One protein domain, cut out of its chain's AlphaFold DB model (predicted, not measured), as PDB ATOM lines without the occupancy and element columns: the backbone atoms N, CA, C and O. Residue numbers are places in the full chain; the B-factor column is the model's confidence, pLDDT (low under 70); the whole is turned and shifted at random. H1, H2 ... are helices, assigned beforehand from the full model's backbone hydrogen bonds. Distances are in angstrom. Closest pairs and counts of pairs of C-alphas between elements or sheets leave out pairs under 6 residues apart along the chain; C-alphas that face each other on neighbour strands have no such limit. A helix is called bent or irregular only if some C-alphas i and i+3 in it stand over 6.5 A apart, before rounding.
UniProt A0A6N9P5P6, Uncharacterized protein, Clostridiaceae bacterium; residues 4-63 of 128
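Overview. This is residues 4 to 63 of the 128 residues of an uncharacterized protein of Clostridiaceae bacterium (UniProt A0A6N9P5P6). Picture a loose, drawn-out chain of helices, with short H4 in the middle packing on H2 on one side and on H3 on the other. Short H1 lies at one end of the long axis, while the unnamed residues 38 to 56 loop out to the other end and fold back to H4. The printed part has 60 residues with four named helices, H1, H2, H3 and H4 in chain order, and no named strand; the class is all helix. The whole is loose, with a radius of gyration of the C-alphas of 13.1 A, and only just elongated, spanning 44 by 22 by 16 A.

Arrangement. Start at H1, residues 4 to 7, which touches H2, residues 11 to 20, only at the corner by their link, and only just, with 3 pairs of C-alphas within 8 A; the closest C-alphas, of Ile 7 and Leu 14, are 5.4 A apart. Go on to H3, residues 27 to 37, which is apart from H2 and from H1. Then look at H4, residues 57 to 61: it touches H2, the closest C-alphas being those of Ala 15 and Leu 58 at 4.8 A. H4 also touches H3, where the closest C-alphas, of Trp 28 and Trp 60, are 5.3 A apart. H1 and H4 are apart. In H2, H3 and H4 every O i to N i+4 pair is within hydrogen-bond range; H1 is too short for such a pair, and its one O i to N i+3 pair is within range.

Along the chain. Find C-alpha 4 at (-8.663, -36.825, -4.257); from there H1 runs 5.2 A to C-alpha 7. H2 covers 14.3 A from Thr 11 to Ser 20. H3 begins at C-alpha 27, (-13.396, -43.154, -22.045), and covers 14.5 A to Cys 37; it is neither bent nor irregular, but only just: C-alphas 34 and 37 are 6.2 A apart. H4 covers 6.1 A and ends at C-alpha 61, (-17.581, -35.033, -18.113).

Size, cuts and confidence. The two C-alphas farthest apart, of Glu 5 and Lys 43, are 43.9 A apart. The link from H1 to H2 is tight, that from H2 to H3 short, and that from H3 to H4, 19 residues, long. The printed part has no cut. Its mean pLDDT is 87.0, and no printed residue is under 70.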
ATOM      1  N   PHE A   4      -7.389 -36.539  -3.607       91.12
ATOM      2  CA  PHE A   4      -8.663 -36.825  -4.257       91.12
ATOM      3  C   PHE A   4      -9.595 -35.609  -4.210       91.12
ATOM      4  O   PHE A   4     -10.027 -35.146  -5.259       91.12
ATOM      5  N   GLU A   5      -9.818 -35.032  -3.022       90.50
ATOM      6  CA  GLU A   5     -10.651 -33.829  -2.853       90.50
ATOM      7  C   GLU A   5     -10.153 -32.655  -3.704       90.50
ATOM      8  O   GLU A   5     -10.958 -31.914  -4.256       90.50
ATOM      9  N   ARG A   6      -8.830 -32.502  -3.836       91.31
ATOM     10  CA  ARG A   6      -8.208 -31.454  -4.654       91.31
ATOM     11  C   ARG A   6      -8.452 -31.662  -6.152       91.31
ATOM     12  O   ARG A   6      -8.668 -30.698  -6.875       91.31
ATOM     13  N   ILE A   7      -8.392 -32.904  -6.634       92.56
ATOM     14  CA  ILE A   7      -8.566 -33.228  -8.061       92.56
ATOM     15  C   ILE A   7     -10.046 -33.205  -8.462       92.56
ATOM     16  O   ILE A   7     -10.374 -32.806  -9.577       92.56
ATOM     17  N   THR A   8     -10.949 -33.596  -7.561       88.06
ATOM     18  CA  THR A   8     -12.395 -33.639  -7.822       88.06
ATOM     19  C   THR A   8     -13.137 -32.382  -7.362       88.06
ATOM     20  O   THR A   8     -14.359 -32.410  -7.257       88.06
ATOM     21  N   GLU A   9     -12.426 -31.293  -7.061       90.62
ATOM     22  CA  GLU A   9     -13.013 -30.040  -6.562       90.62
ATOM     23  C   GLU A   9     -13.985 -29.397  -7.567       90.62
ATOM     24  O   GLU A   9     -14.988 -28.803  -7.178       90.62
ATOM     25  N   SER A  10     -13.709 -29.534  -8.866       91.38
ATOM     26  CA  SER A  10     -14.591 -29.071  -9.939       91.38
ATOM     27  C   SER A  10     -14.478 -29.961 -11.176       91.38
ATOM     28  O   SER A  10     -13.487 -30.677 -11.353       91.38
ATOM     29  N   THR A  11     -15.477 -29.887 -12.058       90.44
ATOM     30  CA  THR A  11     -15.467 -30.585 -13.352       90.44
ATOM     31  C   THR A  11     -14.271 -30.158 -14.200       90.44
ATOM     32  O   THR A  11     -13.616 -30.997 -14.809       90.44
ATOM     33  N   GLU A  12     -13.945 -28.866 -14.208       94.12
ATOM     34  CA  GLU A  12     -12.792 -28.304 -14.908       94.12
ATOM     35  C   GLU A  12     -11.464 -28.829 -14.338       94.12
ATOM     36  O   GLU A  12     -10.583 -29.223 -15.104       94.12
ATOM     37  N   THR A  13     -11.330 -28.898 -13.008       93.94
ATOM     38  CA  THR A  13     -10.130 -29.430 -12.339       93.94
ATOM     39  C   THR A  13      -9.941 -30.918 -12.638       93.94
ATOM     40  O   THR A  13      -8.834 -31.345 -12.978       93.94
ATOM     41  N   LEU A  14     -11.023 -31.697 -12.590       94.06
ATOM     42  CA  LEU A  14     -10.995 -33.117 -12.931       94.06
ATOM     43  C   LEU A  14     -10.659 -33.325 -14.413       94.06
ATOM     44  O   LEU A  14      -9.825 -34.168 -14.738       94.06
ATOM     45  N   ALA A  15     -11.252 -32.538 -15.314       94.38
ATOM     46  CA  ALA A  15     -10.968 -32.610 -16.744       94.38
ATOM     47  C   ALA A  15      -9.494 -32.323 -17.054       94.38
ATOM     48  O   ALA A  15      -8.875 -33.058 -17.821       94.38
ATOM     49  N   ALA A  16      -8.928 -31.280 -16.441       95.06
ATOM     50  CA  ALA A  16      -7.524 -30.922 -16.610       95.06
ATOM     51  C   ALA A  16      -6.593 -32.031 -16.099       95.06
ATOM     52  O   ALA A  16      -5.606 -32.361 -16.757       95.06
ATOM     53  N   PHE A  17      -6.928 -32.649 -14.962       94.44
ATOM     54  CA  PHE A  17      -6.194 -33.805 -14.457       94.44
ATOM     55  C   PHE A  17      -6.254 -34.985 -15.434       94.44
ATOM     56  O   PHE A  17      -5.203 -35.504 -15.806       94.44
ATOM     57  N   LEU A  18      -7.446 -35.364 -15.909       93.06
ATOM     58  CA  LEU A  18      -7.620 -36.454 -16.878       93.06
ATOM     59  C   LEU A  18      -6.853 -36.195 -18.183       93.06
ATOM     60  O   LEU A  18      -6.198 -37.101 -18.686       93.06
ATOM     61  N   ALA A  19      -6.867 -34.957 -18.682       92.88
ATOM     62  CA  ALA A  19      -6.119 -34.555 -19.873       92.88
ATOM     63  C   ALA A  19      -4.592 -34.636 -19.689       92.88
ATOM     64  O   ALA A  19      -3.861 -34.763 -20.667       92.88
ATOM     65  N   SER A  20      -4.100 -34.559 -18.447       93.06
ATOM     66  CA  SER A  20      -2.670 -34.669 -18.136       93.06
ATOM     67  C   SER A  20      -2.170 -36.113 -18.023       93.06
ATOM     68  O   SER A  20      -0.959 -36.336 -17.983       93.06
ATOM     69  N   LEU A  21      -3.074 -37.099 -17.959       90.88
ATOM     70  CA  LEU A  21      -2.688 -38.500 -17.835       90.88
ATOM     71  C   LEU A  21      -2.064 -38.987 -19.149       90.88
ATOM     72  O   LEU A  21      -2.644 -38.765 -20.213       90.88
ATOM     73  N   PRO A  22      -0.928 -39.706 -19.105       86.31
ATOM     74  CA  PRO A  22      -0.322 -40.301 -20.291       86.31
ATOM     75  C   PRO A  22      -1.118 -41.545 -20.714       86.31
ATOM     76  O   PRO A  22      -0.662 -42.679 -20.568       86.31
ATOM     77  N   CYS A  23      -2.341 -41.337 -21.190       78.06
ATOM     78  CA  CYS A  23      -3.207 -42.373 -21.731       78.06
ATOM     79  C   CYS A  23      -3.279 -42.243 -23.255       78.06
ATOM     80  O   CYS A  23      -3.312 -41.140 -23.795       78.06
ATOM     81  N   ILE A  24      -3.240 -43.387 -23.944       71.38
ATOM     82  CA  ILE A  24      -3.317 -43.440 -25.410       71.38
ATOM     83  C   ILE A  24      -4.761 -43.176 -25.855       71.38
ATOM     84  O   ILE A  24      -4.978 -42.396 -26.776       71.38
ATOM     85  N   GLU A  25      -5.736 -43.770 -25.159       83.12
ATOM     86  CA  GLU A  25      -7.166 -43.498 -25.314       83.12
ATOM     87  C   GLU A  25      -7.851 -43.531 -23.942       83.12
ATOM     88  O   GLU A  25      -7.539 -44.381 -23.102       83.12
ATOM     89  N   GLY A  26      -8.763 -42.589 -23.710       89.44
ATOM     90  CA  GLY A  26      -9.614 -42.525 -22.525       89.44
ATOM     91  C   GLY A  26     -11.088 -42.783 -22.858       89.44
ATOM     92  O   GLY A  26     -11.471 -42.808 -24.028       89.44
ATOM     93  N   PRO A  27     -11.960 -42.915 -21.843       91.06
ATOM     94  CA  PRO A  27     -13.396 -43.154 -22.045       91.06
ATOM     95  C   PRO A  27     -14.096 -42.049 -22.858       91.06
ATOM     96  O   PRO A  27     -15.103 -42.291 -23.518       91.06
ATOM     97  N   TRP A  28     -13.548 -40.831 -22.870       91.94
ATOM     98  CA  TRP A  28     -14.027 -39.748 -23.732       91.94
ATOM     99  C   TRP A  28     -13.781 -40.004 -25.227       91.94
ATOM    100  O   TRP A  28     -14.548 -39.513 -26.052       91.94
ATOM    101  N   ASN A  29     -12.748 -40.768 -25.598       92.12
ATOM    102  CA  ASN A  29     -12.512 -41.171 -26.986       92.12
ATOM    103  C   ASN A  29     -13.565 -42.184 -27.450       92.12
ATOM    104  O   ASN A  29     -14.103 -42.035 -28.544       92.12
ATOM    105  N   GLU A  30     -13.904 -43.161 -26.606       90.38
ATOM    106  CA  GLU A  30     -14.961 -44.142 -26.882       90.38
ATOM    107  C   GLU A  30     -16.315 -43.446 -27.072       90.38
ATOM    108  O   GLU A  30     -16.949 -43.606 -28.113       90.38
ATOM    109  N   ALA A  31     -16.688 -42.552 -26.150       88.75
ATOM    110  CA  ALA A  31     -17.914 -41.761 -26.265       88.75
ATOM    111  C   ALA A  31     -17.949 -40.890 -27.537       88.75
ATOM    112  O   ALA A  31     -18.996 -40.732 -28.169       88.75
ATOM    113  N   PHE A  32     -16.809 -40.319 -27.937       88.19
ATOM    114  CA  PHE A  32     -16.691 -39.567 -29.185       88.19
ATOM    115  C   PHE A  32     -16.907 -40.468 -30.410       88.19
ATOM    116  O   PHE A  32     -17.655 -40.105 -31.324       88.19
ATOM    117  N   HIS A  33     -16.291 -41.654 -30.430       87.50
ATOM    118  CA  HIS A  33     -16.452 -42.610 -31.521       87.50
ATOM    119  C   HIS A  33     -17.898 -43.093 -31.643       87.50
ATOM    120  O   HIS A  33     -18.458 -43.058 -32.741       87.50
ATOM    121  N   GLU A  34     -18.522 -43.462 -30.525       82.75
ATOM    122  CA  GLU A  34     -19.917 -43.894 -30.484       82.75
ATOM    123  C   GLU A  34     -20.870 -42.826 -31.013       82.75
ATOM    124  O   GLU A  34     -21.770 -43.122 -31.803       82.75
ATOM    125  N   ARG A  35     -20.664 -41.572 -30.600       83.88
ATOM    126  CA  ARG A  35     -21.597 -40.485 -30.893       83.88
ATOM    127  C   ARG A  35     -21.412 -39.875 -32.278       83.88
ATOM    128  O   ARG A  35     -22.396 -39.440 -32.872       83.88
ATOM    129  N   PHE A  36     -20.184 -39.831 -32.791       83.19
ATOM    130  CA  PHE A  36     -19.874 -39.126 -34.038       83.19
ATOM    131  C   PHE A  36     -19.304 -40.035 -35.125       83.19
ATOM    132  O   PHE A  36     -19.741 -39.949 -36.271       83.19
ATOM    133  N   CYS A  37     -18.342 -40.904 -34.803       82.44
ATOM    134  CA  CYS A  37     -17.635 -41.685 -35.822       82.44
ATOM    135  C   CYS A  37     -18.457 -42.858 -36.361       82.44
ATOM    136  O   CYS A  37     -18.440 -43.078 -37.569       82.44
ATOM    137  N   ASN A  38     -19.226 -43.551 -35.517       77.25
ATOM    138  CA  ASN A  38     -20.048 -44.698 -35.932       77.25
ATOM    139  C   ASN A  38     -21.072 -44.357 -37.026       77.25
ATOM    140  O   ASN A  38     -21.478 -45.228 -37.793       77.25
ATOM    141  N   TYR A  39     -21.465 -43.086 -37.116       72.44
ATOM    142  CA  TYR A  39     -22.436 -42.578 -38.085       72.44
ATOM    143  C   TYR A  39     -21.821 -41.572 -39.065       72.44
ATOM    144  O   TYR A  39     -22.546 -40.910 -39.810       72.44
ATOM    145  N   CYS A  40     -20.494 -41.413 -39.062       76.69
ATOM    146  CA  CYS A  40     -19.834 -40.415 -39.888       76.69
ATOM    147  C   CYS A  40     -19.861 -40.847 -41.365       76.69
ATOM    148  O   CYS A  40     -19.346 -41.914 -41.696       76.69
ATOM    149  N   PRO A  41     -20.411 -40.027 -42.280       72.06
ATOM    150  CA  PRO A  41     -20.416 -40.345 -43.707       72.06
ATOM    151  C   PRO A  41     -19.066 -40.056 -44.382       72.06
ATOM    152  O   PRO A  41     -18.887 -40.373 -45.559       72.06
ATOM    153  N   ALA A  42     -18.134 -39.405 -43.678       76.31
ATOM    154  CA  ALA A  42     -16.821 -39.090 -44.213       76.31
ATOM    155  C   ALA A  42     -15.993 -40.371 -44.337       76.31
ATOM    156  O   ALA A  42     -15.852 -41.132 -43.384       76.31
ATOM    157  N   LYS A  43     -15.438 -40.591 -45.530       71.38
ATOM    158  CA  LYS A  43     -14.574 -41.742 -45.810       71.38
ATOM    159  C   LYS A  43     -13.280 -41.695 -44.994       71.38
ATOM    160  O   LYS A  43     -12.809 -42.731 -44.543       71.38
ATOM    161  N   ASP A  44     -12.764 -40.486 -44.801       77.38
ATOM    162  CA  ASP A  44     -11.508 -40.198 -44.125       77.38
ATOM    163  C   ASP A  44     -11.749 -39.090 -43.082       77.38
ATOM    164  O   ASP A  44     -12.588 -38.204 -43.276       77.38
ATOM    165  N   CYS A  45     -11.043 -39.137 -41.949       76.25
ATOM    166  CA  CYS A  45     -11.239 -38.208 -40.824       76.25
ATOM    167  C   CYS A  45     -10.477 -36.875 -40.971       76.25
ATOM    168  O   CYS A  45     -10.318 -36.159 -39.985       76.25
ATOM    169  N   ASP A  46     -10.039 -36.524 -42.183       79.88
ATOM    170  CA  ASP A  46      -9.140 -35.389 -42.448       79.88
ATOM    171  C   ASP A  46      -9.747 -34.021 -42.102       79.88
ATOM    172  O   ASP A  46      -9.022 -33.077 -41.798       79.88
ATOM    173  N   ASN A  47     -11.079 -33.897 -42.140       81.12
ATOM    174  CA  ASN A  47     -11.782 -32.657 -41.813       81.12
ATOM    175  C   ASN A  47     -13.020 -32.936 -40.946       81.12
ATOM    176  O   ASN A  47     -14.166 -32.768 -41.377       81.12
ATOM    177  N   CYS A  48     -12.777 -33.426 -39.727       83.88
ATOM    178  CA  CYS A  48     -13.830 -33.781 -38.781       83.88
ATOM    179  C   CYS A  48     -14.639 -32.545 -38.353       83.88
ATOM    180  O   CYS A  48     -14.103 -31.598 -37.785       83.88
ATOM    181  N   GLN A  49     -15.958 -32.571 -38.575       84.44
ATOM    182  CA  GLN A  49     -16.859 -31.482 -38.165       84.44
ATOM    183  C   GLN A  49     -16.989 -31.347 -36.639       84.44
ATOM    184  O   GLN A  49     -17.438 -30.316 -36.153       84.44
ATOM    185  N   TYR A  50     -16.587 -32.381 -35.898       85.44
ATOM    186  CA  TYR A  50     -16.729 -32.493 -34.446       85.44
ATOM    187  C   TYR A  50     -15.382 -32.406 -33.717       85.44
ATOM    188  O   TYR A  50     -15.272 -32.840 -32.575       85.44
ATOM    189  N   GLU A  51     -14.346 -31.865 -34.361       89.69
ATOM    190  CA  GLU A  51     -12.976 -31.847 -33.828       89.69
ATOM    191  C   GLU A  51     -12.869 -31.186 -32.441       89.69
ATOM    192  O   GLU A  51     -12.062 -31.605 -31.620       89.69
ATOM    193  N   GLU A  52     -13.747 -30.229 -32.125       89.19
ATOM    194  CA  GLU A  52     -13.824 -29.584 -30.803       89.19
ATOM    195  C   GLU A  52     -14.123 -30.552 -29.636       89.19
ATOM    196  O   GLU A  52     -13.763 -30.279 -28.484       89.19
ATOM    197  N   TYR A  53     -14.752 -31.698 -29.918       90.38
ATOM    198  CA  TYR A  53     -15.062 -32.738 -28.931       90.38
ATOM    199  C   TYR A  53     -14.041 -33.882 -28.940       90.38
ATOM    200  O   TYR A  53     -14.046 -34.724 -28.037       90.38
ATOM    201  N   ARG A  54     -13.155 -33.933 -29.942       89.62
ATOM    202  CA  ARG A  54     -12.145 -34.985 -30.051       89.62
ATOM    203  C   ARG A  54     -11.139 -34.842 -28.913       89.62
ATOM    204  O   ARG A  54     -10.626 -33.760 -28.649       89.62
ATOM    205  N   ASN A  55     -10.842 -35.962 -28.253       91.31
ATOM    206  CA  ASN A  55      -9.892 -36.025 -27.141       91.31
ATOM    207  C   ASN A  55     -10.170 -34.982 -26.035       91.31
ATOM    208  O   ASN A  55      -9.251 -34.361 -25.505       91.31
ATOM    209  N   ASN A  56     -11.451 -34.761 -25.717       93.19
ATOM    210  CA  ASN A  56     -11.886 -33.711 -24.803       93.19
ATOM    211  C   ASN A  56     -12.560 -34.303 -23.545       93.19
ATOM    212  O   ASN A  56     -13.777 -34.525 -23.537       93.19
ATOM    213  N   PRO A  57     -11.802 -34.530 -22.451       94.25
ATOM    214  CA  PRO A  57     -12.356 -35.009 -21.186       94.25
ATOM    215  C   PRO A  57     -13.392 -34.062 -20.575       94.25
ATOM    216  O   PRO A  57     -14.321 -34.523 -19.921       94.25
ATOM    217  N   LEU A  58     -13.260 -32.744 -20.779       93.25
ATOM    218  CA  LEU A  58     -14.197 -31.762 -20.224       93.25
ATOM    219  C   LEU A  58     -15.576 -31.891 -20.868       93.25
ATOM    220  O   LEU A  58     -16.584 -31.876 -20.167       93.25
ATOM    221  N   TRP A  59     -15.613 -32.030 -22.193       92.69
ATOM    222  CA  TRP A  59     -16.843 -32.322 -22.921       92.69
ATOM    223  C   TRP A  59     -17.479 -33.615 -22.410       92.69
ATOM    224  O   TRP A  59     -18.652 -33.610 -22.049       92.69
ATOM    225  N   TRP A  60     -16.693 -34.687 -22.297       92.31
ATOM    226  CA  TRP A  60     -17.185 -35.980 -21.824       92.31
ATOM    227  C   TRP A  60     -17.738 -35.925 -20.396       92.31
ATOM    228  O   TRP A  60     -18.813 -36.456 -20.135       92.31
ATOM    229  N   LEU A  61     -17.074 -35.219 -19.476       90.25
ATOM    230  CA  LEU A  61     -17.581 -35.033 -18.113       90.25
ATOM    231  C   LEU A  61     -18.891 -34.233 -18.073       90.25
ATOM    232  O   LEU A  61     -19.702 -34.440 -17.172       90.25
ATOM    233  N   LYS A  62     -19.113 -33.351 -19.055       86.88
ATOM    234  CA  LYS A  62     -20.354 -32.582 -19.235       86.88
ATOM    235  C   LYS A  62     -21.454 -33.366 -19.961       86.88
ATOM    236  O   LYS A  62     -22.555 -32.844 -20.097       86.88
ATOM    237  N   LEU A  63     -21.196 -34.606 -20.399       77.62
ATOM    238  CA  LEU A  63     -22.234 -35.481 -20.962       77.62
ATOM    239  C   LEU A  63     -23.204 -36.019 -19.897       77.62
ATOM    240  O   LEU A  63     -24.300 -36.442 -20.257       77.62
TER     241      LEU A  63